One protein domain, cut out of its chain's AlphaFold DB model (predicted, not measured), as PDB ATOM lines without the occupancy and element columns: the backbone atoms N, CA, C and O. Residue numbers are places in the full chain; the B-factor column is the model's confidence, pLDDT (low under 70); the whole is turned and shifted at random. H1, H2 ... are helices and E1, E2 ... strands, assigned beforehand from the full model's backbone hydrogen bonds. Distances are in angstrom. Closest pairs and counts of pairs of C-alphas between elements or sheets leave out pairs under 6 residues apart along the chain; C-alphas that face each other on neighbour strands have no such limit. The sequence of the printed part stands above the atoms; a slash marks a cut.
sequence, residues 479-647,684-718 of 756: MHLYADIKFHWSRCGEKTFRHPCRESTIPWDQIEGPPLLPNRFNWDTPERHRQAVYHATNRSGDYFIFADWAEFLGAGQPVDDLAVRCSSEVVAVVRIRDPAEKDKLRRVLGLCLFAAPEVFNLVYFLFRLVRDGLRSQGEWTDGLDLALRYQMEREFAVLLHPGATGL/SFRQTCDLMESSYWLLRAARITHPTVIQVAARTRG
ATOM      1  N   MET A 479     -53.326 -21.467-105.995       58.44
ATOM      2  CA  MET A 479     -53.490 -20.201-105.271       58.44
ATOM      3  C   MET A 479     -54.593 -20.279-104.211       58.44
ATOM      4  O   MET A 479     -54.372 -19.832-103.090       58.44
ATOM      5  N   HIS A 480     -55.726 -20.924-104.518       67.06
ATOM      6  CA  HIS A 480     -56.754 -21.213-103.509       67.06
ATOM      7  C   HIS A 480     -56.237 -22.140-102.408       67.06
ATOM      8  O   HIS A 480     -56.439 -21.853-101.238       67.06
ATOM      9  N   LEU A 481     -55.500 -23.206-102.744       76.94
ATOM     10  CA  LEU A 481     -54.967 -24.116-101.725       76.94
ATOM     11  C   LEU A 481     -54.040 -23.406-100.720       76.94
ATOM     12  O   LEU A 481     -54.041 -23.786 -99.553       76.94
ATOM     13  N   TYR A 482     -53.278 -22.393-101.146       83.00
ATOM     14  CA  TYR A 482     -52.437 -21.595-100.249       83.00
ATOM     15  C   TYR A 482     -53.220 -20.522 -99.476       83.00
ATOM     16  O   TYR A 482     -52.994 -20.376 -98.279       83.00
ATOM     17  N   ALA A 483     -54.141 -19.798-100.121       82.50
ATOM     18  CA  ALA A 483     -54.939 -18.753 -99.469       82.50
ATOM     19  C   ALA A 483     -55.949 -19.336 -98.461       82.50
ATOM     20  O   ALA A 483     -56.049 -18.879 -97.324       82.50
ATOM     21  N   ASP A 484     -56.641 -20.407 -98.851       82.94
ATOM     22  CA  ASP A 484     -57.673 -21.077 -98.059       82.94
ATOM     23  C   ASP A 484     -57.083 -22.148 -97.114       82.94
ATOM     24  O   ASP A 484     -57.830 -22.908 -96.498       82.94
ATOM     25  N   ILE A 485     -55.752 -22.248 -96.975       84.75
ATOM     26  CA  ILE A 485     -55.051 -23.402 -96.371       84.75
ATOM     27  C   ILE A 485     -55.493 -23.745 -94.940       84.75
ATOM     28  O   ILE A 485     -55.581 -24.910 -94.550       84.75
ATOM     29  N   LYS A 486     -55.838 -22.702 -94.192       85.19
ATOM     30  CA  LYS A 486     -56.338 -22.681 -92.814       85.19
ATOM     31  C   LYS A 486     -57.771 -23.227 -92.695       85.19
ATOM     32  O   LYS A 486     -58.080 -23.985 -91.780       85.19
ATOM     33  N   PHE A 487     -58.617 -22.916 -93.678       82.88
ATOM     34  CA  PHE A 487     -59.981 -23.445 -93.835       82.88
ATOM     35  C   PHE A 487     -59.998 -24.841 -94.486       82.88
ATOM     36  O   PHE A 487     -60.891 -25.655 -94.251       82.88
ATOM     37  N   HIS A 488     -58.980 -25.145 -95.290       79.75
ATOM     38  CA  HIS A 488     -58.732 -26.464 -95.859       79.75
ATOM     39  C   HIS A 488     -58.262 -27.462 -94.787       79.75
ATOM     40  O   HIS A 488     -58.720 -28.603 -94.790       79.75
ATOM     41  N   TRP A 489     -57.394 -27.046 -93.856       82.81
ATOM     42  CA  TRP A 489     -56.935 -27.866 -92.724       82.81
ATOM     43  C   TRP A 489     -58.106 -28.402 -91.888       82.81
ATOM     44  O   TRP A 489     -58.236 -29.619 -91.741       82.81
ATOM     45  N   SER A 490     -59.011 -27.523 -91.436       75.88
ATOM     46  CA  SER A 490     -60.152 -27.919 -90.596       75.88
ATOM     47  C   SER A 490     -61.106 -28.898 -91.288       75.88
ATOM     48  O   SER A 490     -61.738 -29.706 -90.619       75.88
ATOM     49  N   ARG A 491     -61.166 -28.890 -92.628       71.44
ATOM     50  CA  ARG A 491     -61.949 -29.843 -93.436       71.44
ATOM     51  C   ARG A 491     -61.196 -31.127 -93.796       71.44
ATOM     52  O   ARG A 491     -61.833 -32.157 -93.999       71.44
ATOM     53  N   CYS A 492     -59.868 -31.091 -93.899       64.94
ATOM     54  CA  CYS A 492     -59.072 -32.264 -94.277       64.94
ATOM     55  C   CYS A 492     -58.824 -33.228 -93.118       64.94
ATOM     56  O   CYS A 492     -58.784 -34.433 -93.358       64.94
ATOM     57  N   GLY A 493     -58.751 -32.733 -91.877       55.78
ATOM     58  CA  GLY A 493     -58.730 -33.602 -90.694       55.78
ATOM     59  C   GLY A 493     -59.974 -34.500 -90.583       55.78
ATOM     60  O   GLY A 493     -59.882 -35.632 -90.121       55.78
ATOM     61  N   GLU A 494     -61.130 -34.040 -91.078       51.81
ATOM     62  CA  GLU A 494     -62.381 -34.814 -91.066       51.81
ATOM     63  C   GLU A 494     -62.397 -35.989 -92.063       51.81
ATOM     64  O   GLU A 494     -63.133 -36.960 -91.866       51.81
ATOM     65  N   LYS A 495     -61.694 -35.862 -93.201       51.88
ATOM     66  CA  LYS A 495     -62.002 -36.606 -94.441       51.88
ATOM     67  C   LYS A 495     -60.748 -37.079 -95.174       51.88
ATOM     68  O   LYS A 495     -60.461 -36.665 -96.295       51.88
ATOM     69  N   THR A 496     -60.041 -38.032 -94.572       54.03
ATOM     70  CA  THR A 496     -59.096 -38.875 -95.317       54.03
ATOM     71  C   THR A 496     -59.837 -39.701 -96.377       54.03
ATOM     72  O   THR A 496     -60.918 -40.242 -96.126       54.03
ATOM     73  N   PHE A 497     -59.270 -39.812 -97.582       52.12
ATOM     74  CA  PHE A 497     -59.861 -40.594 -98.673       52.12
ATOM     75  C   PHE A 497     -59.767 -42.102 -98.382       52.12
ATOM     76  O   PHE A 497     -58.800 -42.764 -98.742       52.12
ATOM     77  N   ARG A 498     -60.803 -42.658 -97.740       52.66
ATOM     78  CA  ARG A 498     -60.925 -44.102 -97.433       52.66
ATOM     79  C   ARG A 498     -61.143 -44.989 -98.668       52.66
ATOM     80  O   ARG A 498     -61.058 -46.210 -98.572       52.66
ATOM     81  N   HIS A 499     -61.440 -44.377 -99.809       53.44
ATOM     82  CA  HIS A 499     -61.648 -45.029-101.097       53.44
ATOM     83  C   HIS A 499     -60.763 -44.346-102.145       53.44
ATOM     84  O   HIS A 499     -60.538 -43.137-102.035       53.44
ATOM     85  N   PRO A 500     -60.263 -45.080-103.155       57.44
ATOM     86  CA  PRO A 500     -59.467 -44.481-104.216       57.44
ATOM     87  C   PRO A 500     -60.284 -43.445-105.000       57.44
ATOM     88  O   PRO A 500     -61.420 -43.700-105.402       57.44
ATOM     89  N   CYS A 501     -59.694 -42.277-105.248       61.22
ATOM     90  CA  CYS A 501     -60.196 -41.369-106.274       61.22
ATOM     91  C   CYS A 501     -59.867 -41.951-107.652       61.22
ATOM     92  O   CYS A 501     -58.775 -42.476-107.842       61.22
ATOM     93  N   ARG A 502     -60.776 -41.813-108.626       64.56
ATOM     94  CA  ARG A 502     -60.524 -42.243-110.013       64.56
ATOM     95  C   ARG A 502     -59.299 -41.527-110.579       64.56
ATOM     96  O   ARG A 502     -59.255 -40.299-110.496       64.56
ATOM     97  N   GLU A 503     -58.407 -42.266-111.244       64.69
ATOM     98  CA  GLU A 503     -57.196 -41.756-111.919       64.69
ATOM     99  C   GLU A 503     -57.415 -40.398-112.595       64.69
ATOM    100  O   GLU A 503     -56.778 -39.402-112.265       64.69
ATOM    101  N   SER A 504     -58.416 -40.338-113.475       69.19
ATOM    102  CA  SER A 504     -58.736 -39.188-114.323       69.19
ATOM    103  C   SER A 504     -59.247 -37.942-113.587       69.19
ATOM    104  O   SER A 504     -59.426 -36.900-114.218       69.19
ATOM    105  N   THR A 505     -59.478 -38.016-112.272       70.25
ATOM    106  CA  THR A 505     -59.796 -36.848-111.433       70.25
ATOM    107  C   THR A 505     -58.570 -36.240-110.746       70.25
ATOM    108  O   THR A 505     -58.639 -35.092-110.299       70.25
ATOM    109  N   ILE A 506     -57.445 -36.963-110.704       69.06
ATOM    110  CA  ILE A 506     -56.196 -36.526-110.075       69.06
ATOM    111  C   ILE A 506     -55.271 -35.935-111.158       69.06
ATOM    112  O   ILE A 506     -54.968 -36.609-112.141       69.06
ATOM    113  N   PRO A 507     -54.796 -34.683-111.028       74.69
ATOM    114  CA  PRO A 507     -53.792 -34.123-111.933       74.69
ATOM    115  C   PRO A 507     -52.488 -34.931-111.932       74.69
ATOM    116  O   PRO A 507     -51.984 -35.291-110.871       74.69
ATOM    117  N   TRP A 508     -51.880 -35.126-113.106       75.81
ATOM    118  CA  TRP A 508     -50.612 -35.861-113.249       75.81
ATOM    119  C   TRP A 508     -49.470 -35.318-112.374       75.81
ATOM    120  O   TRP A 508     -48.708 -36.107-111.825       75.81
ATOM    121  N   ASP A 509     -49.393 -34.003-112.154       77.31
ATOM    122  CA  ASP A 509     -48.386 -33.391-111.269       77.31
ATOM    123  C   ASP A 509     -48.599 -33.722-109.777       77.31
ATOM    124  O   ASP A 509     -47.685 -33.567-108.967       77.31
ATOM    125  N   GLN A 510     -49.799 -34.180-109.401       75.19
ATOM    126  CA  GLN A 510     -50.078 -34.741-108.076       75.19
ATOM    127  C   GLN A 510     -49.774 -36.248-108.032       75.19
ATOM    128  O   GLN A 510     -49.324 -36.715-106.991       75.19
ATOM    129  N   ILE A 511     -49.932 -36.981-109.147       73.31
ATOM    130  CA  ILE A 511     -49.579 -38.412-109.285       73.31
ATOM    131  C   ILE A 511     -48.049 -38.628-109.294       73.31
ATOM    132  O   ILE A 511     -47.534 -39.509-108.614       73.31
ATOM    133  N   GLU A 512     -47.278 -37.788-109.983       78.81
ATOM    134  CA  GLU A 512     -45.804 -37.782-109.879       78.81
ATOM    135  C   GLU A 512     -45.297 -36.832-108.772       78.81
ATOM    136  O   GLU A 512     -44.108 -36.511-108.678       78.81
ATOM    137  N   GLY A 513     -46.202 -36.384-107.896       81.75
ATOM    138  CA  GLY A 513     -45.898 -35.534-106.753       81.75
ATOM    139  C   GLY A 513     -45.409 -36.322-105.524       81.75
ATOM    140  O   GLY A 513     -45.812 -37.469-105.300       81.75
ATOM    141  N   PRO A 514     -44.566 -35.720-104.661       85.25
ATOM    142  CA  PRO A 514     -44.378 -36.240-103.314       85.25
ATOM    143  C   PRO A 514     -45.716 -36.197-102.554       85.25
ATOM    144  O   PRO A 514     -46.481 -35.245-102.725       85.25
ATOM    145  N   PRO A 515     -46.012 -37.192-101.701       83.69
ATOM    146  CA  PRO A 515     -47.201 -37.148-100.864       83.69
ATOM    147  C   PRO A 515     -47.116 -35.984 -99.870       83.69
ATOM    148  O   PRO A 515     -46.031 -35.596 -99.431       83.69
ATOM    149  N   LEU A 516     -48.279 -35.476 -99.462       84.31
ATOM    150  CA  LEU A 516     -48.378 -34.688 -98.240       84.31
ATOM    151  C   LEU A 516     -47.980 -35.581 -97.056       84.31
ATOM    152  O   LEU A 516     -48.484 -36.696 -96.931       84.31
ATOM    153  N   LEU A 517     -47.078 -35.105 -96.198       87.31
ATOM    154  CA  LEU A 517     -46.676 -35.845 -95.003       87.31
ATOM    155  C   LEU A 517     -47.704 -35.605 -93.878       87.31
ATOM    156  O   LEU A 517     -47.874 -34.446 -93.482       87.31
ATOM    157  N   PRO A 518     -48.367 -36.645 -93.337       84.88
ATOM    158  CA  PRO A 518     -49.192 -36.540 -92.130       84.88
ATOM    159  C   PRO A 518     -48.311 -36.450 -90.876       84.88
ATOM    160  O   PRO A 518     -47.117 -36.762 -90.944       84.88
ATOM    161  N   ASN A 519     -48.869 -36.055 -89.729       86.81
ATOM    162  CA  ASN A 519     -48.186 -36.265 -88.452       86.81
ATOM    163  C   ASN A 519     -48.443 -37.696 -87.939       86.81
ATOM    164  O   ASN A 519     -49.595 -38.093 -87.761       86.81
ATOM    165  N   ARG A 520     -47.383 -38.458 -87.641       86.31
ATOM    166  CA  ARG A 520     -47.454 -39.821 -87.082       86.31
ATOM    167  C   ARG A 520     -48.255 -39.895 -85.771       86.31
ATOM    168  O   ARG A 520     -48.851 -40.929 -85.481       86.31
ATOM    169  N   PHE A 521     -48.287 -38.810 -85.001       84.50
ATOM    170  CA  PHE A 521     -49.004 -38.688 -83.728       84.50
ATOM    171  C   PHE A 521     -50.406 -38.071 -83.870       84.50
ATOM    172  O   PHE A 521     -51.050 -37.798 -82.862       84.50
ATOM    173  N   ASN A 522     -50.868 -37.795 -85.098       78.94
ATOM    174  CA  ASN A 522     -52.048 -36.968 -85.397       78.94
ATOM    175  C   ASN A 522     -51.983 -35.532 -84.826       78.94
ATOM    176  O   ASN A 522     -52.999 -34.840 -84.759       78.94
ATOM    177  N   TRP A 523     -50.793 -35.057 -84.441       80.38
ATOM    178  CA  TRP A 523     -50.567 -33.672 -84.020       80.38
ATOM    179  C   TRP A 523     -50.437 -32.750 -85.245       80.38
ATOM    180  O   TRP A 523     -49.352 -32.308 -85.630       80.38
ATOM    181  N   ASP A 524     -51.559 -32.507 -85.914       82.06
ATOM    182  CA  ASP A 524     -51.628 -31.642 -87.090       82.06
ATOM    183  C   ASP A 524     -52.144 -30.248 -86.721       82.06
ATOM    184  O   ASP A 524     -53.347 -29.999 -86.725       82.06
ATOM    185  N   THR A 525     -51.226 -29.319 -86.434       89.81
ATOM    186  CA  THR A 525     -51.539 -27.882 -86.354       89.81
ATOM    187  C   THR A 525     -51.773 -27.305 -87.761       89.81
ATOM    188  O   THR A 525     -51.229 -27.836 -88.740       89.81
ATOM    189  N   PRO A 526     -52.557 -26.218 -87.917       91.38
ATOM    190  CA  PRO A 526     -52.740 -25.595 -89.225       91.38
ATOM    191  C   PRO A 526     -51.420 -25.058 -89.798       91.38
ATOM    192  O   PRO A 526     -51.234 -25.107 -91.014       91.38
ATOM    193  N   GLU A 527     -50.487 -24.599 -88.959       94.25
ATOM    194  CA  GLU A 527     -49.149 -24.150 -89.369       94.25
ATOM    195  C   GLU A 527     -48.308 -25.313 -89.915       94.25
ATOM    196  O   GLU A 527     -47.726 -25.200 -90.999       94.25
ATOM    197  N   ARG A 528     -48.309 -26.469 -89.228       93.75
ATOM    198  CA  ARG A 528     -47.651 -27.694 -89.709       93.75
ATOM    199  C   ARG A 528     -48.232 -28.137 -91.050       93.75
ATOM    200  O   ARG A 528     -47.483 -28.424 -91.984       93.75
ATOM    201  N   HIS A 529     -49.563 -28.182 -91.160       90.56
ATOM    202  CA  HIS A 529     -50.254 -28.550 -92.399       90.56
ATOM    203  C   HIS A 529     -49.893 -27.600 -93.546       90.56
ATOM    204  O   HIS A 529     -49.565 -28.059 -94.643       90.56
ATOM    205  N   ARG A 530     -49.866 -26.287 -93.286       93.38
ATOM    206  CA  ARG A 530     -49.412 -25.275 -94.247       93.38
ATOM    207  C   ARG A 530     -47.994 -25.564 -94.737       93.38
ATOM    208  O   ARG A 530     -47.794 -25.654 -95.949       93.38
ATOM    209  N   GLN A 531     -47.030 -25.769 -93.837       95.50
ATOM    210  CA  GLN A 531     -45.649 -26.073 -94.229       95.50
ATOM    211  C   GLN A 531     -45.540 -27.407 -94.985       95.50
ATOM    212  O   GLN A 531     -44.828 -27.493 -95.986       95.50
ATOM    213  N   ALA A 532     -46.284 -28.438 -94.572       92.56
ATOM    214  CA  ALA A 532     -46.318 -29.726 -95.263       92.56
ATOM    215  C   ALA A 532     -46.841 -29.593 -96.705       92.56
ATOM    216  O   ALA A 532     -46.251 -30.162 -97.627       92.56
ATOM    217  N   VAL A 533     -47.899 -28.804 -96.925       90.44
ATOM    218  CA  VAL A 533     -48.440 -28.506 -98.263       90.44
ATOM    219  C   VAL A 533     -47.459 -27.677 -99.088       90.44
ATOM    220  O   VAL A 533     -47.233 -28.006-100.255       90.44
ATOM    221  N   TYR A 534     -46.850 -26.637 -98.512       92.62
ATOM    222  CA  TYR A 534     -45.839 -25.828 -99.198       92.62
ATOM    223  C   TYR A 534     -44.625 -26.680 -99.602       92.62
ATOM    224  O   TYR A 534     -44.221 -26.636-100.761       92.62
ATOM    225  N   HIS A 535     -44.109 -27.544 -98.726       91.12
ATOM    226  CA  HIS A 535     -43.044 -28.489 -99.073       91.12
ATOM    227  C   HIS A 535     -43.475 -29.498-100.160       91.12
ATOM    228  O   HIS A 535     -42.728 -29.769-101.106       91.12
ATOM    229  N   ALA A 536     -44.699 -30.031-100.078       88.25
ATOM    230  CA  ALA A 536     -45.210 -31.000-101.046       88.25
ATOM    231  C   ALA A 536     -45.444 -30.390-102.439       88.25
ATOM    232  O   ALA A 536     -45.091 -31.017-103.437       88.25
ATOM    233  N   THR A 537     -45.976 -29.168-102.534       86.75
ATOM    234  CA  THR A 537     -46.454 -28.578-103.803       86.75
ATOM    235  C   THR A 537     -45.576 -27.454-104.357       86.75
ATOM    236  O   THR A 537     -45.463 -27.321-105.574       86.75
ATOM    237  N   ASN A 538     -44.919 -26.659-103.508       89.75
ATOM    238  CA  ASN A 538     -44.110 -25.525-103.945       89.75
ATOM    239  C   ASN A 538     -42.671 -25.980-104.276       89.75
ATOM    240  O   ASN A 538     -42.080 -26.843-103.620       89.75
ATOM    241  N   ARG A 539     -42.103 -25.421-105.349       88.94
ATOM    242  CA  ARG A 539     -40.738 -25.704-105.840       88.94
ATOM    243  C   ARG A 539     -39.847 -24.461-105.908       88.94
ATOM    244  O   ARG A 539     -38.690 -24.567-106.298       88.94
ATOM    245  N   SER A 540     -40.364 -23.295-105.511       93.25
ATOM    246  CA  SER A 540     -39.622 -22.024-105.491       93.25
ATOM    247  C   SER A 540     -38.667 -21.870-104.295       93.25
ATOM    248  O   SER A 540     -37.882 -20.919-104.261       93.25
ATOM    249  N   GLY A 541     -38.730 -22.800-103.338       94.88
ATOM    250  CA  GLY A 541     -37.986 -22.807-102.083       94.88
ATOM    251  C   GLY A 541     -37.828 -24.213-101.507       94.88
ATOM    252  O   GLY A 541     -38.353 -25.193-102.046       94.88
ATOM    253  N   ASP A 542     -37.079 -24.287-100.414       97.06
ATOM    254  CA  ASP A 542     -36.757 -25.515 -99.683       97.06
ATOM    255  C   ASP A 542     -37.305 -25.485 -98.242       97.06
ATOM    256  O   ASP A 542     -37.693 -26.531 -97.726       97.06
ATOM    257  N   TYR A 543     -37.436 -24.290 -97.650       98.06
ATOM    258  CA  TYR A 543     -38.257 -23.989 -96.467       98.06
ATOM    259  C   TYR A 543     -38.866 -22.583 -96.621       98.06
ATOM    260  O   TYR A 543     -38.261 -21.719 -97.266       98.06
ATOM    261  N   PHE A 544     -40.047 -22.348 -96.048       98.12
ATOM    262  CA  PHE A 544     -40.803 -21.094 -96.176       98.12
ATOM    263  C   PHE A 544     -41.060 -20.493 -94.791       98.12
ATOM    264  O   PHE A 544     -41.455 -21.225 -93.883       98.12
ATOM    265  N   ILE A 545     -40.843 -19.185 -94.628       98.19
ATOM    266  CA  ILE A 545     -41.141 -18.436 -93.396       98.19
ATOM    267  C   ILE A 545     -42.342 -17.529 -93.642       98.19
ATOM    268  O   ILE A 545     -42.372 -16.818 -94.648       98.19
ATOM    269  N   PHE A 546     -43.319 -17.555 -92.738       97.44
ATOM    270  CA  PHE A 546     -44.627 -16.921 -92.915       97.44
ATOM    271  C   PHE A 546     -44.823 -15.689 -92.021       97.44
ATOM    272  O   PHE A 546     -44.072 -15.461 -91.073       97.44
ATOM    273  N   ALA A 547     -45.852 -14.893 -92.317       96.25
ATOM    274  CA  ALA A 547     -46.136 -13.637 -91.617       96.25
ATOM    275  C   ALA A 547     -46.715 -13.789 -90.193       96.25
ATOM    276  O   ALA A 547     -46.969 -12.775 -89.548       96.25
ATOM    277  N   ASP A 548     -46.870 -15.015 -89.667       94.50
ATOM    278  CA  ASP A 548     -47.533 -15.301 -88.377       94.50
ATOM    279  C   ASP A 548     -47.046 -14.411 -87.223       94.50
ATOM    280  O   ASP A 548     -47.842 -13.922 -86.430       94.50
ATOM    281  N   TRP A 549     -45.733 -14.183 -87.135       95.25
ATOM    282  CA  TRP A 549     -45.126 -13.361 -86.084       95.25
ATOM    283  C   TRP A 549     -45.454 -11.868 -86.228       95.25
ATOM    284  O   TRP A 549     -45.686 -11.183 -85.232       95.25
ATOM    285  N   ALA A 550     -45.522 -11.363 -87.463       93.94
ATOM    286  CA  ALA A 550     -45.904  -9.980 -87.741       93.94
ATOM    287  C   ALA A 550     -47.411  -9.758 -87.529       93.94
ATOM    288  O   ALA A 550     -47.801  -8.731 -86.977       93.94
ATOM    289  N   GLU A 551     -48.248 -10.733 -87.896       93.31
ATOM    290  CA  GLU A 551     -49.693 -10.716 -87.631       93.31
ATOM    291  C   GLU A 551     -49.990 -10.813 -86.124       93.31
ATOM    292  O   GLU A 551     -50.791 -10.035 -85.610       93.31
ATOM    293  N   PHE A 552     -49.272 -11.668 -85.385       93.12
ATOM    294  CA  PHE A 552     -49.367 -11.777 -83.923       93.12
ATOM    295  C   PHE A 552     -48.963 -10.488 -83.189       93.12
ATOM    296  O   PHE A 552     -49.645 -10.071 -82.249       93.12
ATOM    297  N   LEU A 553     -47.894  -9.817 -83.634       93.25
ATOM    298  CA  LEU A 553     -47.522  -8.488 -83.134       93.25
ATOM    299  C   LEU A 553     -48.572  -7.427 -83.509       93.25
ATOM    300  O   LEU A 553     -48.953  -6.617 -82.666       93.25
ATOM    301  N   GLY A 554     -49.078  -7.453 -84.745       93.00
ATOM    302  CA  GLY A 554     -50.119  -6.538 -85.231       93.00
ATOM    303  C   GLY A 554     -51.464  -6.683 -84.508       93.00
ATOM    304  O   GLY A 554     -52.192  -5.702 -84.371       93.00
ATOM    305  N   ALA A 555     -51.766  -7.873 -83.981       92.38
ATOM    306  CA  ALA A 555     -52.923  -8.139 -83.127       92.38
ATOM    307  C   ALA A 555     -52.768  -7.619 -81.678       92.38
ATOM    308  O   ALA A 555     -53.665  -7.812 -80.856       92.38
ATOM    309  N   GLY A 556     -51.647  -6.964 -81.348       89.88
ATOM    310  CA  GLY A 556     -51.427  -6.243 -80.089       89.88
ATOM    311  C   GLY A 556     -50.945  -7.087 -78.904       89.88
ATOM    312  O   GLY A 556     -50.542  -6.508 -77.901       89.88
ATOM    313  N   GLN A 557     -50.927  -8.420 -79.043       81.50
ATOM    314  CA  GLN A 557     -50.625  -9.415 -77.998       81.50
ATOM    315  C   GLN A 557     -51.572  -9.385 -76.764       81.50
ATOM    316  O   GLN A 557     -52.190  -8.370 -76.456       81.50
ATOM    317  N   PRO A 558     -51.734 -10.506 -76.031       82.25
ATOM    318  CA  PRO A 558     -51.336 -11.879 -76.347       82.25
ATOM    319  C   PRO A 558     -52.431 -12.609 -77.158       82.25
ATOM    320  O   PRO A 558     -52.796 -13.741 -76.842       82.25
ATOM    321  N   VAL A 559     -52.999 -11.958 -78.183       81.50
ATOM    322  CA  VAL A 559     -54.065 -12.516 -79.037       81.50
ATOM    323  C   VAL A 559     -53.498 -13.601 -79.969       81.50
ATOM    324  O   VAL A 559     -53.217 -13.366 -81.138       81.50
ATOM    325  N   ASP A 560     -53.296 -14.797 -79.417       76.94
ATOM    326  CA  ASP A 560     -52.713 -15.978 -80.075       76.94
ATOM    327  C   ASP A 560     -53.788 -16.978 -80.554       76.94
ATOM    328  O   ASP A 560     -53.643 -18.195 -80.426       76.94
ATOM    329  N   ASP A 561     -54.921 -16.477 -81.049       83.56
ATOM    330  CA  ASP A 561     -56.028 -17.330 -81.484       83.56
ATOM    331  C   ASP A 561     -55.837 -17.881 -82.912       83.56
ATOM    332  O   ASP A 561     -54.909 -17.531 -83.648       83.56
ATOM    333  N   LEU A 562     -56.743 -18.770 -83.334       79.56
ATOM    334  CA  LEU A 562     -56.731 -19.293 -84.701       79.56
ATOM    335  C   LEU A 562     -57.071 -18.236 -85.760       79.56
ATOM    336  O   LEU A 562     -56.793 -18.483 -86.927       79.56
ATOM    337  N   ALA A 563     -57.670 -17.090 -85.426       81.81
ATOM    338  CA  ALA A 563     -57.940 -16.039 -86.406       81.81
ATOM    339  C   ALA A 563     -56.651 -15.284 -86.770       81.81
ATOM    340  O   ALA A 563     -56.417 -15.071 -87.960       81.81
ATOM    341  N   VAL A 564     -55.789 -15.000 -85.790       85.19
ATOM    342  CA  VAL A 564     -54.485 -14.326 -85.960       85.19
ATOM    343  C   VAL A 564     -53.391 -15.251 -86.518       85.19
ATOM    344  O   VAL A 564     -52.469 -14.792 -87.180       85.19
ATOM    345  N   ARG A 565     -53.479 -16.566 -86.281       86.56
ATOM    346  CA  ARG A 565     -52.418 -17.533 -86.633       86.56
ATOM    347  C   ARG A 565     -52.574 -18.209 -87.997       86.56
ATOM    348  O   ARG A 565     -53.669 -18.282 -88.551       86.56
ATOM    349  N   CYS A 566     -51.493 -18.809 -88.495       91.38
ATOM    350  CA  CYS A 566     -51.422 -19.520 -89.774       91.38
ATOM    351  C   CYS A 566     -51.781 -18.629 -90.979       91.38
ATOM    352  O   CYS A 566     -52.744 -18.874 -91.714       91.38
ATOM    353  N   SER A 567     -50.980 -17.584 -91.172       92.25
ATOM    354  CA  SER A 567     -50.992 -16.745 -92.368       92.25
ATOM    355  C   SER A 567     -50.703 -17.552 -93.637       92.25
ATOM    356  O   SER A 567     -50.002 -18.571 -93.604       92.25
ATOM    357  N   SER A 568     -51.203 -17.068 -94.776       91.25
ATOM    358  CA  SER A 568     -50.810 -17.557 -96.104       91.25
ATOM    359  C   SER A 568     -49.656 -16.757 -96.725       91.25
ATOM    360  O   SER A 568     -49.077 -17.216 -97.713       91.25
ATOM    361  N   GLU A 569     -49.296 -15.601 -96.150       93.62
ATOM    362  CA  GLU A 569     -48.216 -14.744 -96.643       93.62
ATOM    363  C   GLU A 569     -46.840 -15.284 -96.234       93.62
ATOM    364  O   GLU A 569     -46.616 -15.699 -95.095       93.62
ATOM    365  N   VAL A 570     -45.906 -15.271 -97.188       96.44
ATOM    366  CA  VAL A 570     -44.537 -15.775 -97.042       96.44
ATOM    367  C   VAL A 570     -43.566 -14.599 -97.029       96.44
ATOM    368  O   VAL A 570     -43.366 -13.947 -98.052       96.44
ATOM    369  N   VAL A 571     -42.935 -14.364 -95.880       97.50
ATOM    370  CA  VAL A 571     -41.991 -13.260 -95.642       97.50
ATOM    371  C   VAL A 571     -40.587 -13.597 -96.153       97.50
ATOM    372  O   VAL A 571     -39.902 -12.727 -96.684       97.50
ATOM    373  N   ALA A 572     -40.153 -14.858 -96.032       98.00
ATOM    374  CA  ALA A 572     -38.828 -15.305 -96.480       98.00
ATOM    375  C   ALA A 572     -38.870 -16.716 -97.089       98.00
ATOM    376  O   ALA A 572     -39.689 -17.557 -96.709       98.00
ATOM    377  N   VAL A 573     -37.969 -16.999 -98.038       98.25
ATOM    378  CA  VAL A 573     -37.936 -18.280 -98.769       98.25
ATOM    379  C   VAL A 573     -36.513 -18.809 -98.854       98.25
ATOM    380  O   VAL A 573     -35.726 -18.391 -99.708       98.25
ATOM    381  N   VAL A 574     -36.205 -19.796 -98.014       98.31
ATOM    382  CA  VAL A 574     -34.876 -20.404 -97.967       98.31
ATOM    383  C   VAL A 574     -34.661 -21.266 -99.203       98.31
ATOM    384  O   VAL A 574     -35.449 -22.166 -99.504       98.31
ATOM    385  N   ARG A 575     -33.572 -20.990 -99.925       97.75
ATOM    386  CA  ARG A 575     -33.172 -21.681-101.157       97.75
ATOM    387  C   ARG A 575     -31.753 -22.210-101.012       97.75
ATOM    388  O   ARG A 575     -30.785 -21.447-101.069       97.75
ATOM    389  N   ILE A 576     -31.622 -23.520-100.855       97.38
ATOM    390  CA  ILE A 576     -30.324 -24.184-100.765       97.38
ATOM    391  C   ILE A 576     -29.836 -24.495-102.184       97.38
ATOM    392  O   ILE A 576     -30.533 -25.131-102.990       97.38
ATOM    393  N   ARG A 577     -28.648 -23.970-102.513       96.25
ATOM    394  CA  ARG A 577     -28.030 -24.097-103.844       96.25
ATOM    395  C   ARG A 577     -27.273 -25.411-104.012       96.25
ATOM    396  O   ARG A 577     -27.361 -26.011-105.077       96.25
ATOM    397  N   ASP A 578     -26.556 -25.847-102.977       96.75
ATOM    398  CA  ASP A 578     -25.835 -27.119-103.001       96.75
ATOM    399  C   ASP A 578     -26.812 -28.314-102.953       96.75
ATOM    400  O   ASP A 578     -27.669 -28.351-102.066       96.75
ATOM    401  N   PRO A 579     -26.717 -29.302-103.864       96.06
ATOM    402  CA  PRO A 579     -27.630 -30.444-103.881       96.06
ATOM    403  C   PRO A 579     -27.583 -31.341-102.636       96.06
ATOM    404  O   PRO A 579     -28.610 -31.931-102.298       96.06
ATOM    405  N   ALA A 580     -26.440 -31.460-101.952       96.19
ATOM    406  CA  ALA A 580     -26.296 -32.334-100.787       96.19
ATOM    407  C   ALA A 580     -26.874 -31.687 -99.520       96.19
ATOM    408  O   ALA A 580     -27.635 -32.337 -98.804       96.19
ATOM    409  N   GLU A 581     -26.614 -30.398 -99.288       96.88
ATOM    410  CA  GLU A 581     -27.285 -29.617 -98.237       96.88
ATOM    411  C   GLU A 581     -28.797 -29.491 -98.499       96.88
ATOM    412  O   GLU A 581     -29.606 -29.487 -97.571       96.88
ATOM    413  N   LYS A 582     -29.209 -29.445 -99.772       97.12
ATOM    414  CA  LYS A 582     -30.623 -29.405-100.172       97.12
ATOM    415  C   LYS A 582     -31.353 -30.718 -99.900       97.12
ATOM    416  O   LYS A 582     -32.501 -30.689 -99.453       97.12
ATOM    417  N   ASP A 583     -30.704 -31.856-100.152       97.06
ATOM    418  CA  ASP A 583     -31.214 -33.164 -99.737       97.06
ATOM    419  C   ASP A 583     -31.228 -33.264 -98.205       97.06
ATOM    420  O   ASP A 583     -32.276 -33.557 -97.639       97.06
ATOM    421  N   LYS A 584     -30.132 -32.904 -97.520       97.75
ATOM    422  CA  LYS A 584     -30.043 -32.847 -96.047       97.75
ATOM    423  C   LYS A 584     -31.226 -32.086 -95.435       97.75
ATOM    424  O   LYS A 584     -31.947 -32.661 -94.621       97.75
ATOM    425  N   LEU A 585     -31.484 -30.848 -95.871       98.00
ATOM    426  CA  LEU A 585     -32.611 -30.043 -95.383       98.00
ATOM    427  C   LEU A 585     -33.955 -30.726 -95.647       98.00
ATOM    428  O   LEU A 585     -34.740 -30.861 -94.713       98.00
ATOM    429  N   ARG A 586     -34.225 -31.209 -96.870       96.94
ATOM    430  CA  ARG A 586     -35.512 -31.863 -97.181       96.94
ATOM    431  C   ARG A 586     -35.748 -33.156 -96.403       96.94
ATOM    432  O   ARG A 586     -36.885 -33.419 -96.017       96.94
ATOM    433  N   ARG A 587     -34.704 -33.950 -96.152       97.75
ATOM    434  CA  ARG A 587     -34.790 -35.163 -95.320       97.75
ATOM    435  C   ARG A 587     -35.141 -34.815 -93.879       97.75
ATOM    436  O   ARG A 587     -36.100 -35.353 -93.332       97.75
ATOM    437  N   VAL A 588     -34.403 -33.872 -93.295       98.25
ATOM    438  CA  VAL A 588     -34.619 -33.389 -91.924       98.25
ATOM    439  C   VAL A 588     -36.022 -32.785 -91.787       98.25
ATOM    440  O   VAL A 588     -36.771 -33.207 -90.915       98.25
ATOM    441  N   LEU A 589     -36.426 -31.892 -92.697       97.94
ATOM    442  CA  LEU A 589     -37.770 -31.302 -92.744       97.94
ATOM    443  C   LEU A 589     -38.867 -32.367 -92.885       97.94
ATOM    444  O   LEU A 589     -39.880 -32.290 -92.196       97.94
ATOM    445  N   GLY A 590     -38.664 -33.377 -93.735       96.88
ATOM    446  CA  GLY A 590     -39.593 -34.494 -93.886       96.88
ATOM    447  C   GLY A 590     -39.785 -35.278 -92.585       96.88
ATOM    448  O   GLY A 590     -40.922 -35.542 -92.196       96.88
ATOM    449  N   LEU A 591     -38.696 -35.586 -91.874       97.19
ATOM    450  CA  LEU A 591     -38.753 -36.230 -90.558       97.19
ATOM    451  C   LEU A 591     -39.398 -35.330 -89.490       97.19
ATOM    452  O   LEU A 591     -40.212 -35.822 -88.715       97.19
ATOM    453  N   CYS A 592     -39.083 -34.031 -89.455       97.19
ATOM    454  CA  CYS A 592     -39.691 -33.085 -88.513       97.19
ATOM    455  C   CYS A 592     -41.202 -32.952 -88.748       97.19
ATOM    456  O   CYS A 592     -41.979 -33.058 -87.805       97.19
ATOM    457  N   LEU A 593     -41.645 -32.813 -90.001       95.31
ATOM    458  CA  LEU A 593     -43.072 -32.833 -90.327       95.31
ATOM    459  C   LEU A 593     -43.708 -34.164 -89.901       95.31
ATOM    460  O   LEU A 593     -44.759 -34.163 -89.263       95.31
ATOM    461  N   PHE A 594     -43.103 -35.304 -90.234       94.31
ATOM    462  CA  PHE A 594     -43.699 -36.613 -89.958       94.31
ATOM    463  C   PHE A 594     -43.753 -36.968 -88.464       94.31
ATOM    464  O   PHE A 594     -44.747 -37.540 -88.024       94.31
ATOM    465  N   ALA A 595     -42.717 -36.644 -87.682       94.25
ATOM    466  CA  ALA A 595     -42.538 -37.187 -86.333       94.25
ATOM    467  C   ALA A 595     -41.808 -36.250 -85.339       94.25
ATOM    468  O   ALA A 595     -41.155 -36.749 -84.426       94.25
ATOM    469  N   ALA A 596     -41.900 -34.917 -85.476       93.00
ATOM    470  CA  ALA A 596     -41.165 -33.936 -84.647       93.00
ATOM    471  C   ALA A 596     -40.983 -34.276 -83.146       93.00
ATOM    472  O   ALA A 596     -39.839 -34.189 -82.699       93.00
ATOM    473  N   PRO A 597     -42.010 -34.705 -82.379       89.56
ATOM    474  CA  PRO A 597     -41.840 -35.091 -80.972       89.56
ATOM    475  C   PRO A 597     -40.808 -36.208 -80.729       89.56
ATOM    476  O   PRO A 597     -40.016 -36.128 -79.793       89.56
ATOM    477  N   GLU A 598     -40.751 -37.221 -81.599       91.06
ATOM    478  CA  GLU A 598     -39.749 -38.303 -81.554       91.06
ATOM    479  C   GLU A 598     -38.346 -37.817 -81.954       91.06
ATOM    480  O   GLU A 598     -37.337 -38.377 -81.526       91.06
ATOM    481  N   VAL A 599     -38.268 -36.776 -82.789       93.31
ATOM    482  CA  VAL A 599     -37.022 -36.286 -83.394       93.31
ATOM    483  C   VAL A 599     -36.736 -34.815 -83.080       93.31
ATOM    484  O   VAL A 599     -36.192 -34.096 -83.913       93.31
ATOM    485  N   PHE A 600     -37.024 -34.349 -81.862       92.75
ATOM    486  CA  PHE A 600     -36.833 -32.942 -81.464       92.75
ATOM    487  C   PHE A 600     -35.404 -32.409 -81.726       92.75
ATOM    488  O   PHE A 600     -35.220 -31.270 -82.149       92.75
ATOM    489  N   ASN A 601     -34.379 -33.262 -81.601       93.06
ATOM    490  CA  ASN A 601     -32.991 -32.925 -81.950       93.06
ATOM    491  C   ASN A 601     -32.811 -32.589 -83.451       93.06
ATOM    492  O   ASN A 601     -31.954 -31.773 -83.791       93.06
ATOM    493  N   LEU A 602     -33.622 -33.173 -84.344       96.25
ATOM    494  CA  LEU A 602     -33.682 -32.794 -85.759       96.25
ATOM    495  C   LEU A 602     -34.390 -31.455 -85.970       96.25
ATOM    496  O   LEU A 602     -33.987 -30.734 -86.873       96.25
ATOM    497  N   VAL A 603     -35.356 -31.061 -85.131       96.81
ATOM    498  CA  VAL A 603     -35.954 -29.708 -85.185       96.81
ATOM    499  C   VAL A 603     -34.892 -28.655 -84.835       96.81
ATOM    500  O   VAL A 603     -34.716 -27.677 -85.560       96.81
ATOM    501  N   TYR A 604     -34.073 -28.913 -83.808       95.62
ATOM    502  CA  TYR A 604     -32.914 -28.074 -83.461       95.62
ATOM    503  C   TYR A 604     -31.835 -28.026 -84.560       95.62
ATOM    504  O   TYR A 604     -31.060 -27.070 -84.638       95.62
ATOM    505  N   PHE A 605     -31.735 -29.059 -85.396       96.62
ATOM    506  CA  PHE A 605     -30.844 -29.081 -86.560       96.62
ATOM    507  C   PHE A 605     -31.467 -28.358 -87.765       96.62
ATOM    508  O   PHE A 605     -30.782 -27.587 -88.435       96.62
ATOM    509  N   LEU A 606     -32.775 -28.523 -87.987       98.12
ATOM    510  CA  LEU A 606     -33.558 -27.844 -89.019       98.12
ATOM    511  C   LEU A 606     -33.531 -26.327 -88.831       98.12
ATOM    512  O   LEU A 606     -33.244 -25.617 -89.789       98.12
ATOM    513  N   PHE A 607     -33.744 -25.836 -87.606       97.94
ATOM    514  CA  PHE A 607     -33.625 -24.413 -87.277       97.94
ATOM    515  C   PHE A 607     -32.280 -23.835 -87.743       97.94
ATOM    516  O   PHE A 607     -32.238 -22.823 -88.445       97.94
ATOM    517  N   ARG A 608     -31.177 -24.528 -87.431       97.50
ATOM    518  CA  ARG A 608     -29.830 -24.117 -87.844       97.50
ATOM    519  C   ARG A 608     -29.641 -24.204 -89.363       97.50
ATOM    520  O   ARG A 608     -29.100 -23.264 -89.930       97.50
ATOM    521  N   LEU A 609     -30.150 -25.239 -90.042       97.88
ATOM    522  CA  LEU A 609     -30.106 -25.345 -91.514       97.88
ATOM    523  C   LEU A 609     -30.868 -24.204 -92.209       97.88
ATOM    524  O   LEU A 609     -30.364 -23.619 -93.168       97.88
ATOM    525  N   VAL A 610     -32.068 -23.873 -91.726       98.25
ATOM    526  CA  VAL A 610     -32.914 -22.796 -92.265       98.25
ATOM    527  C   VAL A 610     -32.235 -21.438 -92.060       98.25
ATOM    528  O   VAL A 610     -32.066 -20.682 -93.022       98.25
ATOM    529  N   ARG A 611     -31.759 -21.162 -90.839       97.69
ATOM    530  CA  ARG A 611     -30.991 -19.954 -90.505       97.69
ATOM    531  C   ARG A 611     -29.713 -19.823 -91.327       97.69
ATOM    532  O   ARG A 611     -29.449 -18.759 -91.878       97.69
ATOM    533  N   ASP A 612     -28.889 -20.864 -91.387       97.06
ATOM    534  CA  ASP A 612     -27.599 -20.800 -92.077       97.06
ATOM    535  C   ASP A 612     -27.805 -20.687 -93.602       97.06
ATOM    536  O   ASP A 612     -27.045 -19.995 -94.281       97.06
ATOM    537  N   GLY A 613     -28.916 -21.229 -94.118       97.56
ATOM    538  CA  GLY A 613     -29.446 -20.918 -95.443       97.56
ATOM    539  C   GLY A 613     -29.711 -19.419 -95.643       97.56
ATOM    540  O   GLY A 613     -29.146 -18.832 -96.566       97.56
ATOM    541  N   LEU A 614     -30.492 -18.777 -94.766       97.94
ATOM    542  CA  LEU A 614     -30.764 -17.326 -94.815       97.94
ATOM    543  C   LEU A 614     -29.490 -16.478 -94.675       97.94
ATOM    544  O   LEU A 614     -29.314 -15.496 -95.398       97.94
ATOM    545  N   ARG A 615     -28.558 -16.881 -93.802       97.19
ATOM    546  CA  ARG A 615     -27.231 -16.253 -93.669       97.19
ATOM    547  C   ARG A 615     -26.447 -16.339 -94.983       97.19
ATOM    548  O   ARG A 615     -25.882 -15.338 -95.410       97.19
ATOM    549  N   SER A 616     -26.479 -17.484 -95.675       96.69
ATOM    550  CA  SER A 616     -25.843 -17.655 -96.998       96.69
ATOM    551  C   SER A 616     -26.505 -16.848 -98.128       96.69
ATOM    552  O   SER A 616     -25.888 -16.625 -99.170       96.69
ATOM    553  N   GLN A 617     -27.753 -16.410 -97.930       97.31
ATOM    554  CA  GLN A 617     -28.503 -15.548 -98.851       97.31
ATOM    555  C   GLN A 617     -28.314 -14.052 -98.542       97.31
ATOM    556  O   GLN A 617     -28.596 -13.222 -99.401       97.31
ATOM    557  N   GLY A 618     -27.814 -13.704 -97.348       97.62
ATOM    558  CA  GLY A 618     -27.770 -12.328 -96.845       97.62
ATOM    559  C   GLY A 618     -29.117 -11.816 -96.314       97.62
ATOM    560  O   GLY A 618     -29.251 -10.623 -96.072       97.62
ATOM    561  N   GLU A 619     -30.104 -12.700 -96.136       97.44
ATOM    562  CA  GLU A 619     -31.473 -12.355 -95.716       97.44
ATOM    563  C   GLU A 619     -31.671 -12.439 -94.186       97.44
ATOM    564  O   GLU A 619     -32.667 -11.943 -93.666       97.44
ATOM    565  N   TRP A 620     -30.740 -13.051 -93.439       97.69
ATOM    566  CA  TRP A 620     -30.880 -13.247 -91.988       97.69
ATOM    567  C   TRP A 620     -30.888 -11.930 -91.194       97.69
ATOM    568  O   TRP A 620     -29.947 -11.142 -91.268       97.69
ATOM    569  N   THR A 621     -31.921 -11.750 -90.370       97.44
ATOM    570  CA  THR A 621     -32.133 -10.598 -89.480       97.44
ATOM    571  C   THR A 621     -32.772 -11.057 -88.169       97.44
ATOM    572  O   THR A 621     -33.415 -12.105 -88.133       97.44
ATOM    573  N   ASP A 622     -32.667 -10.255 -87.109       96.06
ATOM    574  CA  ASP A 622     -33.238 -10.589 -85.791       96.06
ATOM    575  C   ASP A 622     -34.777 -10.697 -85.827       96.06
ATOM    576  O   ASP A 622     -35.377 -11.495 -85.108       96.06
ATOM    577  N   GLY A 623     -35.433  -9.965 -86.737       96.81
ATOM    578  CA  GLY A 623     -36.868 -10.112 -87.001       96.81
ATOM    579  C   GLY A 623     -37.233 -11.477 -87.599       96.81
ATOM    580  O   GLY A 623     -38.236 -12.068 -87.198       96.81
ATOM    581  N   LEU A 624     -36.403 -12.012 -88.506       97.44
ATOM    582  CA  LEU A 624     -36.567 -13.378 -89.019       97.44
ATOM    583  C   LEU A 624     -36.152 -14.448 -88.002       97.44
ATOM    584  O   LEU A 624     -36.697 -15.545 -88.058       97.44
ATOM    585  N   ASP A 625     -35.244 -14.149 -87.071       96.75
ATOM    586  CA  ASP A 625     -34.916 -15.051 -85.961       96.75
ATOM    587  C   ASP A 625     -36.135 -15.280 -85.060       96.75
ATOM    588  O   ASP A 625     -36.561 -16.419 -84.859       96.75
ATOM    589  N   LEU A 626     -36.763 -14.197 -84.595       95.94
ATOM    590  CA  LEU A 626     -37.986 -14.265 -83.791       95.94
ATOM    591  C   LEU A 626     -39.136 -14.942 -84.553       95.94
ATOM    592  O   LEU A 626     -39.789 -15.832 -84.005       95.94
ATOM    593  N   ALA A 627     -39.336 -14.592 -85.830       96.94
ATOM    594  CA  ALA A 627     -40.363 -15.216 -86.663       96.94
ATOM    595  C   ALA A 627     -40.127 -16.722 -86.859       96.94
ATOM    596  O   ALA A 627     -41.056 -17.514 -86.702       96.94
ATOM    597  N   LEU A 628     -38.886 -17.136 -87.141       97.44
ATOM    598  CA  LEU A 628     -38.534 -18.544 -87.325       97.44
ATOM    599  C   LEU A 628     -38.684 -19.348 -86.028       97.44
ATOM    600  O   LEU A 628     -39.138 -20.490 -86.080       97.44
ATOM    601  N   ARG A 629     -38.335 -18.767 -84.872       96.44
ATOM    602  CA  ARG A 629     -38.531 -19.409 -83.562       96.44
ATOM    603  C   ARG A 629     -40.013 -19.654 -83.285       96.44
ATOM    604  O   ARG A 629     -40.401 -20.805 -83.098       96.44
ATOM    605  N   TYR A 630     -40.838 -18.605 -83.364       95.31
ATOM    606  CA  TYR A 630     -42.292 -18.709 -83.185       95.31
ATOM    607  C   TYR A 630     -42.898 -19.743 -84.149       95.31
ATOM    608  O   TYR A 630     -43.661 -20.618 -83.742       95.31
ATOM    609  N   GLN A 631     -42.515 -19.696 -85.427       96.62
ATOM    610  CA  GLN A 631     -43.022 -20.613 -86.444       96.62
ATOM    611  C   GLN A 631     -42.628 -22.076 -86.178       96.62
ATOM    612  O   GLN A 631     -43.484 -22.953 -86.281       96.62
ATOM    613  N   MET A 632     -41.377 -22.357 -85.793       96.00
ATOM    614  CA  MET A 632     -40.929 -23.713 -85.438       96.00
ATOM    615  C   MET A 632     -41.730 -24.289 -84.265       96.00
ATOM    616  O   MET A 632     -42.118 -25.458 -84.293       96.00
ATOM    617  N   GLU A 633     -42.039 -23.464 -83.265       94.19
ATOM    618  CA  GLU A 633     -42.846 -23.871 -82.114       94.19
ATOM    619  C   GLU A 633     -44.293 -24.207 -82.517       94.19
ATOM    620  O   GLU A 633     -44.864 -25.168 -81.995       94.19
ATOM    621  N   ARG A 634     -44.879 -23.500 -83.498       94.19
ATOM    622  CA  ARG A 634     -46.234 -23.807 -84.007       94.19
ATOM    623  C   ARG A 634     -46.277 -24.969 -85.006       94.19
ATOM    624  O   ARG A 634     -47.253 -25.719 -85.017       94.19
ATOM    625  N   GLU A 635     -45.242 -25.138 -85.827       94.81
ATOM    626  CA  GLU A 635     -45.141 -26.225 -86.814       94.81
ATOM    627  C   GLU A 635     -44.788 -27.576 -86.179       94.81
ATOM    628  O   GLU A 635     -45.280 -28.610 -86.629       94.81
ATOM    629  N   PHE A 636     -43.950 -27.588 -85.139       94.81
ATOM    630  CA  PHE A 636     -43.376 -28.829 -84.607       94.81
ATOM    631  C   PHE A 636     -43.738 -29.123 -83.146       94.81
ATOM    632  O   PHE A 636     -43.488 -30.239 -82.698       94.81
ATOM    633  N   ALA A 637     -44.335 -28.167 -82.418       91.56
ATOM    634  CA  ALA A 637     -44.619 -28.261 -80.976       91.56
ATOM    635  C   ALA A 637     -43.388 -28.632 -80.124       91.56
ATOM    636  O   ALA A 637     -43.485 -29.326 -79.115       91.56
ATOM    637  N   VAL A 638     -42.220 -28.139 -80.541       89.88
ATOM    638  CA  VAL A 638     -40.938 -28.276 -79.844       89.88
ATOM    639  C   VAL A 638     -40.433 -26.872 -79.526       89.88
ATOM    640  O   VAL A 638     -40.124 -26.116 -80.445       89.88
ATOM    641  N   LEU A 639     -40.338 -26.537 -78.236       91.56
ATOM    642  CA  LEU A 639     -39.721 -25.291 -77.772       91.56
ATOM    643  C   LEU A 639     -38.229 -25.289 -78.115       91.56
ATOM    644  O   LEU A 639     -37.523 -26.267 -77.855       91.56
ATOM    645  N   LEU A 640     -37.727 -24.197 -78.693       92.44
ATOM    646  CA  LEU A 640     -36.326 -24.130 -79.110       92.44
ATOM    647  C   LEU A 640     -35.410 -23.775 -77.932       92.44
ATOM    648  O   LEU A 640     -35.143 -22.603 -77.662       92.44
ATOM    649  N   HIS A 641     -34.877 -24.803 -77.261       87.75
ATOM    650  CA  HIS A 641     -33.895 -24.649 -76.180       87.75
ATOM    651  C   HIS A 641     -32.758 -23.670 -76.573       87.75
ATOM    652  O   HIS A 641     -32.248 -23.777 -77.693       87.75
ATOM    653  N   PRO A 642     -32.281 -22.764 -75.691       83.50
ATOM    654  CA  PRO A 642     -31.276 -21.748 -76.042       83.50
ATOM    655  C   PRO A 642     -30.003 -22.293 -76.710       83.50
ATOM    656  O   PRO A 642     -29.452 -21.680 -77.621       83.50
ATOM    657  N   GLY A 643     -29.569 -23.502 -76.342       78.50
ATOM    658  CA  GLY A 643     -28.435 -24.170 -76.994       78.50
ATOM    659  C   GLY A 643     -28.658 -24.550 -78.470       78.50
ATOM    660  O   GLY A 643     -27.684 -24.828 -79.171       78.50
ATOM    661  N   ALA A 644     -29.902 -24.596 -78.953       79.25
ATOM    662  CA  ALA A 644     -30.246 -24.791 -80.364       79.25
ATOM    663  C   ALA A 644     -30.276 -23.468 -81.148       79.25
ATOM    664  O   ALA A 644     -29.958 -23.462 -82.337       79.25
ATOM    665  N   THR A 645     -30.629 -22.363 -80.481       89.50
ATOM    666  CA  THR A 645     -30.695 -21.019 -81.080       89.50
ATOM    667  C   THR A 645     -29.364 -20.258 -81.045       89.50
ATOM    668  O   THR A 645     -29.210 -19.281 -81.778       89.50
ATOM    669  N   GLY A 646     -28.380 -20.748 -80.277       89.81
ATOM    670  CA  GLY A 646     -26.983 -20.295 -80.286       89.81
ATOM    671  C   GLY A 646     -26.331 -20.263 -81.676       89.81
ATOM    672  O   GLY A 646     -26.814 -20.862 -82.643       89.81
ATOM    673  N   LEU A 647     -25.221 -19.533 -81.800       91.94
ATOM    674  CA  LEU A 647     -24.601 -19.154 -83.070       91.94
ATOM    675  C   LEU A 647     -24.105 -20.338 -83.913       91.94
ATOM    676  O   LEU A 647     -24.018 -20.179 -85.137       91.94
ATOM    677  N   SER A 684     -26.129 -40.796 -85.657       92.94
ATOM    678  CA  SER A 684     -26.017 -39.584 -86.475       92.94
ATOM    679  C   SER A 684     -27.371 -39.152 -87.033       92.94
ATOM    680  O   SER A 684     -28.221 -39.996 -87.324       92.94
ATOM    681  N   PHE A 685     -27.564 -37.853 -87.272       95.75
ATOM    682  CA  PHE A 685     -28.805 -37.380 -87.893       95.75
ATOM    683  C   PHE A 685     -29.023 -37.986 -89.284       95.75
ATOM    684  O   PHE A 685     -30.160 -38.307 -89.630       95.75
ATOM    685  N   ARG A 686     -27.946 -38.261 -90.033       96.56
ATOM    686  CA  ARG A 686     -28.031 -39.038 -91.268       96.56
ATOM    687  C   ARG A 686     -28.550 -40.455 -91.022       96.56
ATOM    688  O   ARG A 686     -29.438 -40.871 -91.752       96.56
ATOM    689  N   GLN A 687     -28.025 -41.192 -90.040       95.56
ATOM    690  CA  GLN A 687     -28.502 -42.548 -89.721       95.56
ATOM    691  C   GLN A 687     -29.965 -42.542 -89.274       95.56
ATOM    692  O   GLN A 687     -30.712 -43.427 -89.676       95.56
ATOM    693  N   THR A 688     -30.401 -41.533 -88.516       96.00
ATOM    694  CA  THR A 688     -31.818 -41.355 -88.161       96.00
ATOM    695  C   THR A 688     -32.679 -41.127 -89.409       96.00
ATOM    696  O   THR A 688     -33.719 -41.765 -89.548       96.00
ATOM    697  N   CYS A 689     -32.241 -40.294 -90.363       97.06
ATOM    698  CA  CYS A 689     -32.927 -40.151 -91.652       97.06
ATOM    699  C   CYS A 689     -32.900 -41.445 -92.486       97.06
ATOM    700  O   CYS A 689     -33.929 -41.821 -93.038       97.06
ATOM    701  N   ASP A 690     -31.757 -42.136 -92.567       96.12
ATOM    702  CA  ASP A 690     -31.591 -43.393 -93.311       96.12
ATOM    703  C   ASP A 690     -32.528 -44.492 -92.734       96.12
ATOM    704  O   ASP A 690     -33.206 -45.172 -93.504       96.12
ATOM    705  N   LEU A 691     -32.657 -44.593 -91.400       94.75
ATOM    706  CA  LEU A 691     -33.522 -45.543 -90.674       94.75
ATOM    707  C   LEU A 691     -35.023 -45.212 -90.754       94.75
ATOM    708  O   LEU A 691     -35.862 -46.104 -90.910       94.75
ATOM    709  N   MET A 692     -35.396 -43.936 -90.639       95.06
ATOM    710  CA  MET A 692     -36.801 -43.532 -90.780       95.06
ATOM    711  C   MET A 692     -37.256 -43.681 -92.237       95.06
ATOM    712  O   MET A 692     -38.385 -44.093 -92.488       95.06
ATOM    713  N   GLU A 693     -36.377 -43.432 -93.211       95.19
ATOM    714  CA  GLU A 693     -36.671 -43.670 -94.627       95.19
ATOM    715  C   GLU A 693     -36.686 -45.161 -94.996       95.19
ATOM    716  O   GLU A 693     -37.495 -45.548 -95.836       95.19
ATOM    717  N   SER A 694     -35.887 -46.042 -94.381       92.25
ATOM    718  CA  SER A 694     -36.087 -47.490 -94.573       92.25
ATOM    719  C   SER A 694     -37.424 -47.956 -93.983       92.25
ATOM    720  O   SER A 694     -38.130 -48.746 -94.610       92.25
ATOM    721  N   SER A 695     -37.820 -47.405 -92.832       90.38
ATOM    722  CA  SER A 695     -39.049 -47.787 -92.121       90.38
ATOM    723  C   SER A 695     -40.338 -47.298 -92.802       90.38
ATOM    724  O   SER A 695     -41.263 -48.088 -92.976       90.38
ATOM    725  N   TYR A 696     -40.398 -46.029 -93.227       89.56
ATOM    726  CA  TYR A 696     -41.637 -45.376 -93.681       89.56
ATOM    727  C   TYR A 696     -41.611 -45.027 -95.173       89.56
ATOM    728  O   TYR A 696     -40.721 -44.313 -95.652       89.56
ATOM    729  N   TRP A 697     -42.603 -45.501 -95.931       87.75
ATOM    730  CA  TRP A 697     -42.661 -45.271 -97.379       87.75
ATOM    731  C   TRP A 697     -42.999 -43.821 -97.737       87.75
ATOM    732  O   TRP A 697     -42.512 -43.326 -98.762       87.75
ATOM    733  N   LEU A 698     -43.767 -43.122 -96.894       88.56
ATOM    734  CA  LEU A 698     -44.111 -41.705 -97.051       88.56
ATOM    735  C   LEU A 698     -42.857 -40.829 -97.135       88.56
ATOM    736  O   LEU A 698     -42.746 -39.993 -98.035       88.56
ATOM    737  N   LEU A 699     -41.885 -41.069 -96.250       93.94
ATOM    738  CA  LEU A 699     -40.622 -40.326 -96.209       93.94
ATOM    739  C   LEU A 699     -39.787 -40.562 -97.474       93.94
ATOM    740  O   LEU A 699     -39.319 -39.601 -98.092       93.94
ATOM    741  N   ARG A 700     -39.681 -41.816 -97.943       93.19
ATOM    742  CA  ARG A 700     -39.009 -42.131 -99.221       93.19
ATOM    743  C   ARG A 700     -39.673 -41.426-100.396       93.19
ATOM    744  O   ARG A 700     -39.001 -40.805-101.221       93.19
ATOM    745  N   ALA A 701     -40.998 -41.504-100.478       90.88
ATOM    746  CA  ALA A 701     -41.768 -40.872-101.539       90.88
ATOM    747  C   ALA A 701     -41.575 -39.343-101.544       90.88
ATOM    748  O   ALA A 701     -41.376 -38.760-102.615       90.88
ATOM    749  N   ALA A 702     -41.557 -38.718-100.361       93.19
ATOM    750  CA  ALA A 702     -41.371 -37.280-100.176       93.19
ATOM    751  C   ALA A 702     -39.947 -36.774-100.480       93.19
ATOM    752  O   ALA A 702     -39.788 -35.607-100.846       93.19
ATOM    753  N   ARG A 703     -38.915 -37.630-100.400       94.75
ATOM    754  CA  ARG A 703     -37.511 -37.287-100.705       94.75
ATOM    755  C   ARG A 703     -37.254 -37.120-102.212       94.75
ATOM    756  O   ARG A 703     -36.547 -37.905-102.841       94.75
ATOM    757  N   ILE A 704     -37.812 -36.061-102.801       93.62
ATOM    758  CA  ILE A 704     -37.654 -35.698-104.227       93.62
ATOM    759  C   ILE A 704     -36.200 -35.415-104.650       93.62
ATOM    760  O   ILE A 704     -35.902 -35.371-105.837       93.62
ATOM    761  N   THR A 705     -35.302 -35.223-103.685       95.00
ATOM    762  CA  THR A 705     -33.869 -34.944-103.850       95.00
ATOM    763  C   THR A 705     -32.983 -36.194-103.873       95.00
ATOM    764  O   THR A 705     -31.763 -36.060-103.957       95.00
ATOM    765  N   HIS A 706     -33.553 -37.407-103.818       94.94
ATOM    766  CA  HIS A 706     -32.771 -38.648-103.783       94.94
ATOM    767  C   HIS A 706     -31.820 -38.767-104.999       94.94
ATOM    768  O   HIS A 706     -32.299 -38.806-106.137       94.94
ATOM    769  N   PRO A 707     -30.493 -38.901-104.798       93.19
ATOM    770  CA  PRO A 707     -29.492 -38.655-105.846       93.19
ATOM    771  C   PRO A 707     -29.542 -39.630-107.030       93.19
ATOM    772  O   PRO A 707     -29.023 -39.326-108.100       93.19
ATOM    773  N   THR A 708     -30.151 -40.805-106.853       94.19
ATOM    774  CA  THR A 708     -30.205 -41.872-107.867       94.19
ATOM    775  C   THR A 708     -31.617 -42.334-108.239       94.19
ATOM    776  O   THR A 708     -31.747 -43.164-109.134       94.19
ATOM    777  N   VAL A 709     -32.684 -41.840-107.583       93.94
ATOM    778  CA  VAL A 709     -34.045 -42.411-107.732       93.94
ATOM    779  C   VAL A 709     -35.104 -41.312-107.855       93.94
ATOM    780  O   VAL A 709     -35.662 -40.812-106.876       93.94
ATOM    781  N   ILE A 710     -35.369 -40.942-109.107       90.81
ATOM    782  CA  ILE A 710     -36.168 -39.768-109.488       90.81
ATOM    783  C   ILE A 710     -37.682 -40.036-109.397       90.81
ATOM    784  O   ILE A 710     -38.431 -39.166-108.957       90.81
ATOM    785  N   GLN A 711     -38.141 -41.239-109.757       88.06
ATOM    786  CA  GLN A 711     -39.569 -41.595-109.759       88.06
ATOM    787  C   GLN A 711     -40.124 -41.781-108.340       88.06
ATOM    788  O   GLN A 711     -39.519 -42.475-107.515       88.06
ATOM    789  N   VAL A 712     -41.315 -41.229-108.073       86.69
ATOM    790  CA  VAL A 712     -41.996 -41.366-106.770       86.69
ATOM    791  C   VAL A 712     -42.293 -42.835-106.463       86.69
ATOM    792  O   VAL A 712     -42.012 -43.302-105.356       86.69
ATOM    793  N   ALA A 713     -42.799 -43.584-107.447       83.50
ATOM    794  CA  ALA A 713     -43.119 -45.002-107.294       83.50
ATOM    795  C   ALA A 713     -41.880 -45.838-106.910       83.50
ATOM    796  O   ALA A 713     -41.937 -46.618-105.961       83.50
ATOM    797  N   ALA A 714     -40.739 -45.614-107.570       88.19
ATOM    798  CA  ALA A 714     -39.480 -46.307-107.280       88.19
ATOM    799  C   ALA A 714     -38.992 -46.059-105.842       88.19
ATOM    800  O   ALA A 714     -38.722 -47.013-105.107       88.19
ATOM    801  N   ARG A 715     -38.973 -44.794-105.387       90.88
ATOM    802  CA  ARG A 715     -38.632 -44.484-103.986       90.88
ATOM    803  C   ARG A 715     -39.609 -45.128-103.005       90.88
ATOM    804  O   ARG A 715     -39.190 -45.692-101.999       90.88
ATOM    805  N   THR A 716     -40.906 -45.099-103.314       86.56
ATOM    806  CA  THR A 716     -41.944 -45.690-102.454       86.56
ATOM    807  C   THR A 716     -41.702 -47.194-102.241       86.56
ATOM    808  O   THR A 716     -41.662 -47.653-101.094       86.56
ATOM    809  N   ARG A 717     -41.389 -47.928-103.323       86.50
ATOM    810  CA  ARG A 717     -40.976 -49.350-103.311       86.50
ATOM    811  C   ARG A 717     -39.654 -49.631-102.576       86.50
ATOM    812  O   ARG A 717     -39.306 -50.793-102.393       86.50
ATOM    813  N   GLY A 718     -38.909 -48.608-102.151       90.06
ATOM    814  CA  GLY A 718     -37.619 -48.763-101.471       90.06
ATOM    815  C   GLY A 718     -36.420 -48.922-102.410       90.06
ATOM    816  O   GLY A 718     -35.347 -49.325-101.965       90.06
TER     817      GLY A 718
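AT A GLANCE: This is residues 479 to 647 and 684 to 718 of the 756 residues of an uncharacterized protein of Elaphomyces granulatus (UniProt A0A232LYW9). Three longer helices, H6, H7 and H8, fold back and forth side by side as the main block; a small two-stranded ribbon, E1 and E2, packs on H7 and H8, and H4 packs beside E1 and across H8. H10 and H11 pack on H6, H12 on H11, H5 on H8 and H9 on H7, while H2 packs on H4 and residues 494 to 502 stick out. The printed part has 204 residues, mostly helix, with named elements in the order H1 H2 H3 H4 E1 H5 E2 H6 H7 H8 H9 H10 H11 H12; the strands are antiparallel. It is compact, with a radius of gyration of the C-alphas of 16.8 A and spans of 48 by 37 by 29 A.

HOW THE PARTS SIT: H1, residues 479 to 483, is close to but not clearly touching H2, residues 485 to 492. H2 touches H4, residues 526 to 537, about perpendicular at 84 degrees, closest at the C-alphas of Lys 486 and Pro 526, 5.9 A. H3, residues 508 to 511, touches no helix. E1, residues 543 to 546, and E2, residues 570 to 574, are antiparallel at 161 degrees, with N 545 and O 572 2.9 A apart and N 571 and O 545 2.8 A apart, within hydrogen-bond range. H8, residues 622 to 636, touches H4 about perpendicular at 84 degrees, with the C-alphas of Arg 528 and Glu 635 closest at 4.1 A. H5, residues 548 to 554, touches H8, closest at the C-alphas of Trp 549 and Ala 627, 5.1 A. H6, residues 579 to 595, and H7, residues 600 to 617, form a helical hairpin, opposite ways at a steep tilt of 38 degrees, only just past shallow; the C-alphas of Cys 592 and Val 603 are closest, 6.0 A. H7 and H8 form another, at a shallow tilt of 33 degrees, only just short of steep, closest at the C-alphas of Val 603 and Phe 636, 7.5 A. H9, residues 642 to 645, touches H7. H10, residues 685 to 695, and H11, residues 697 to 702, both touch H6, and each other only at the corner. H12, residues 712 to 716, touches H11. O i to N i+4 pairs are within range throughout H1, H4, H5, H6, H8, H10, H11 and H12, in 2 of 4 for H2 and 13 of 14 for H7; H3 and H9 are too short for one.

IN THESE COORDINATES: C-alpha 479 is at (-53.490, -20.201, -105.271), where H1 begins, and C-alpha 716, where H12 ends, at (-41.944, -45.690, -102.454). From first to last C-alpha H4 is 16.2 A, H6 24.0 A, H7 26.0 A, H8 20.9 A and H10 15.2 A.

THE WHOLE: The C-alphas of Arg 502 and Leu 647 are the two farthest apart, 50.5 A. Residues 648 to 683 are not printed, and C-alphas 647 and 684 stand 20.8 A apart across the cut. The links H2 to H3, H3 to H4 and H5 to E2 are long. The mean pLDDT of the printed part is 88.8; residues 479 to 480, 492 to 504 and 506 are under 70.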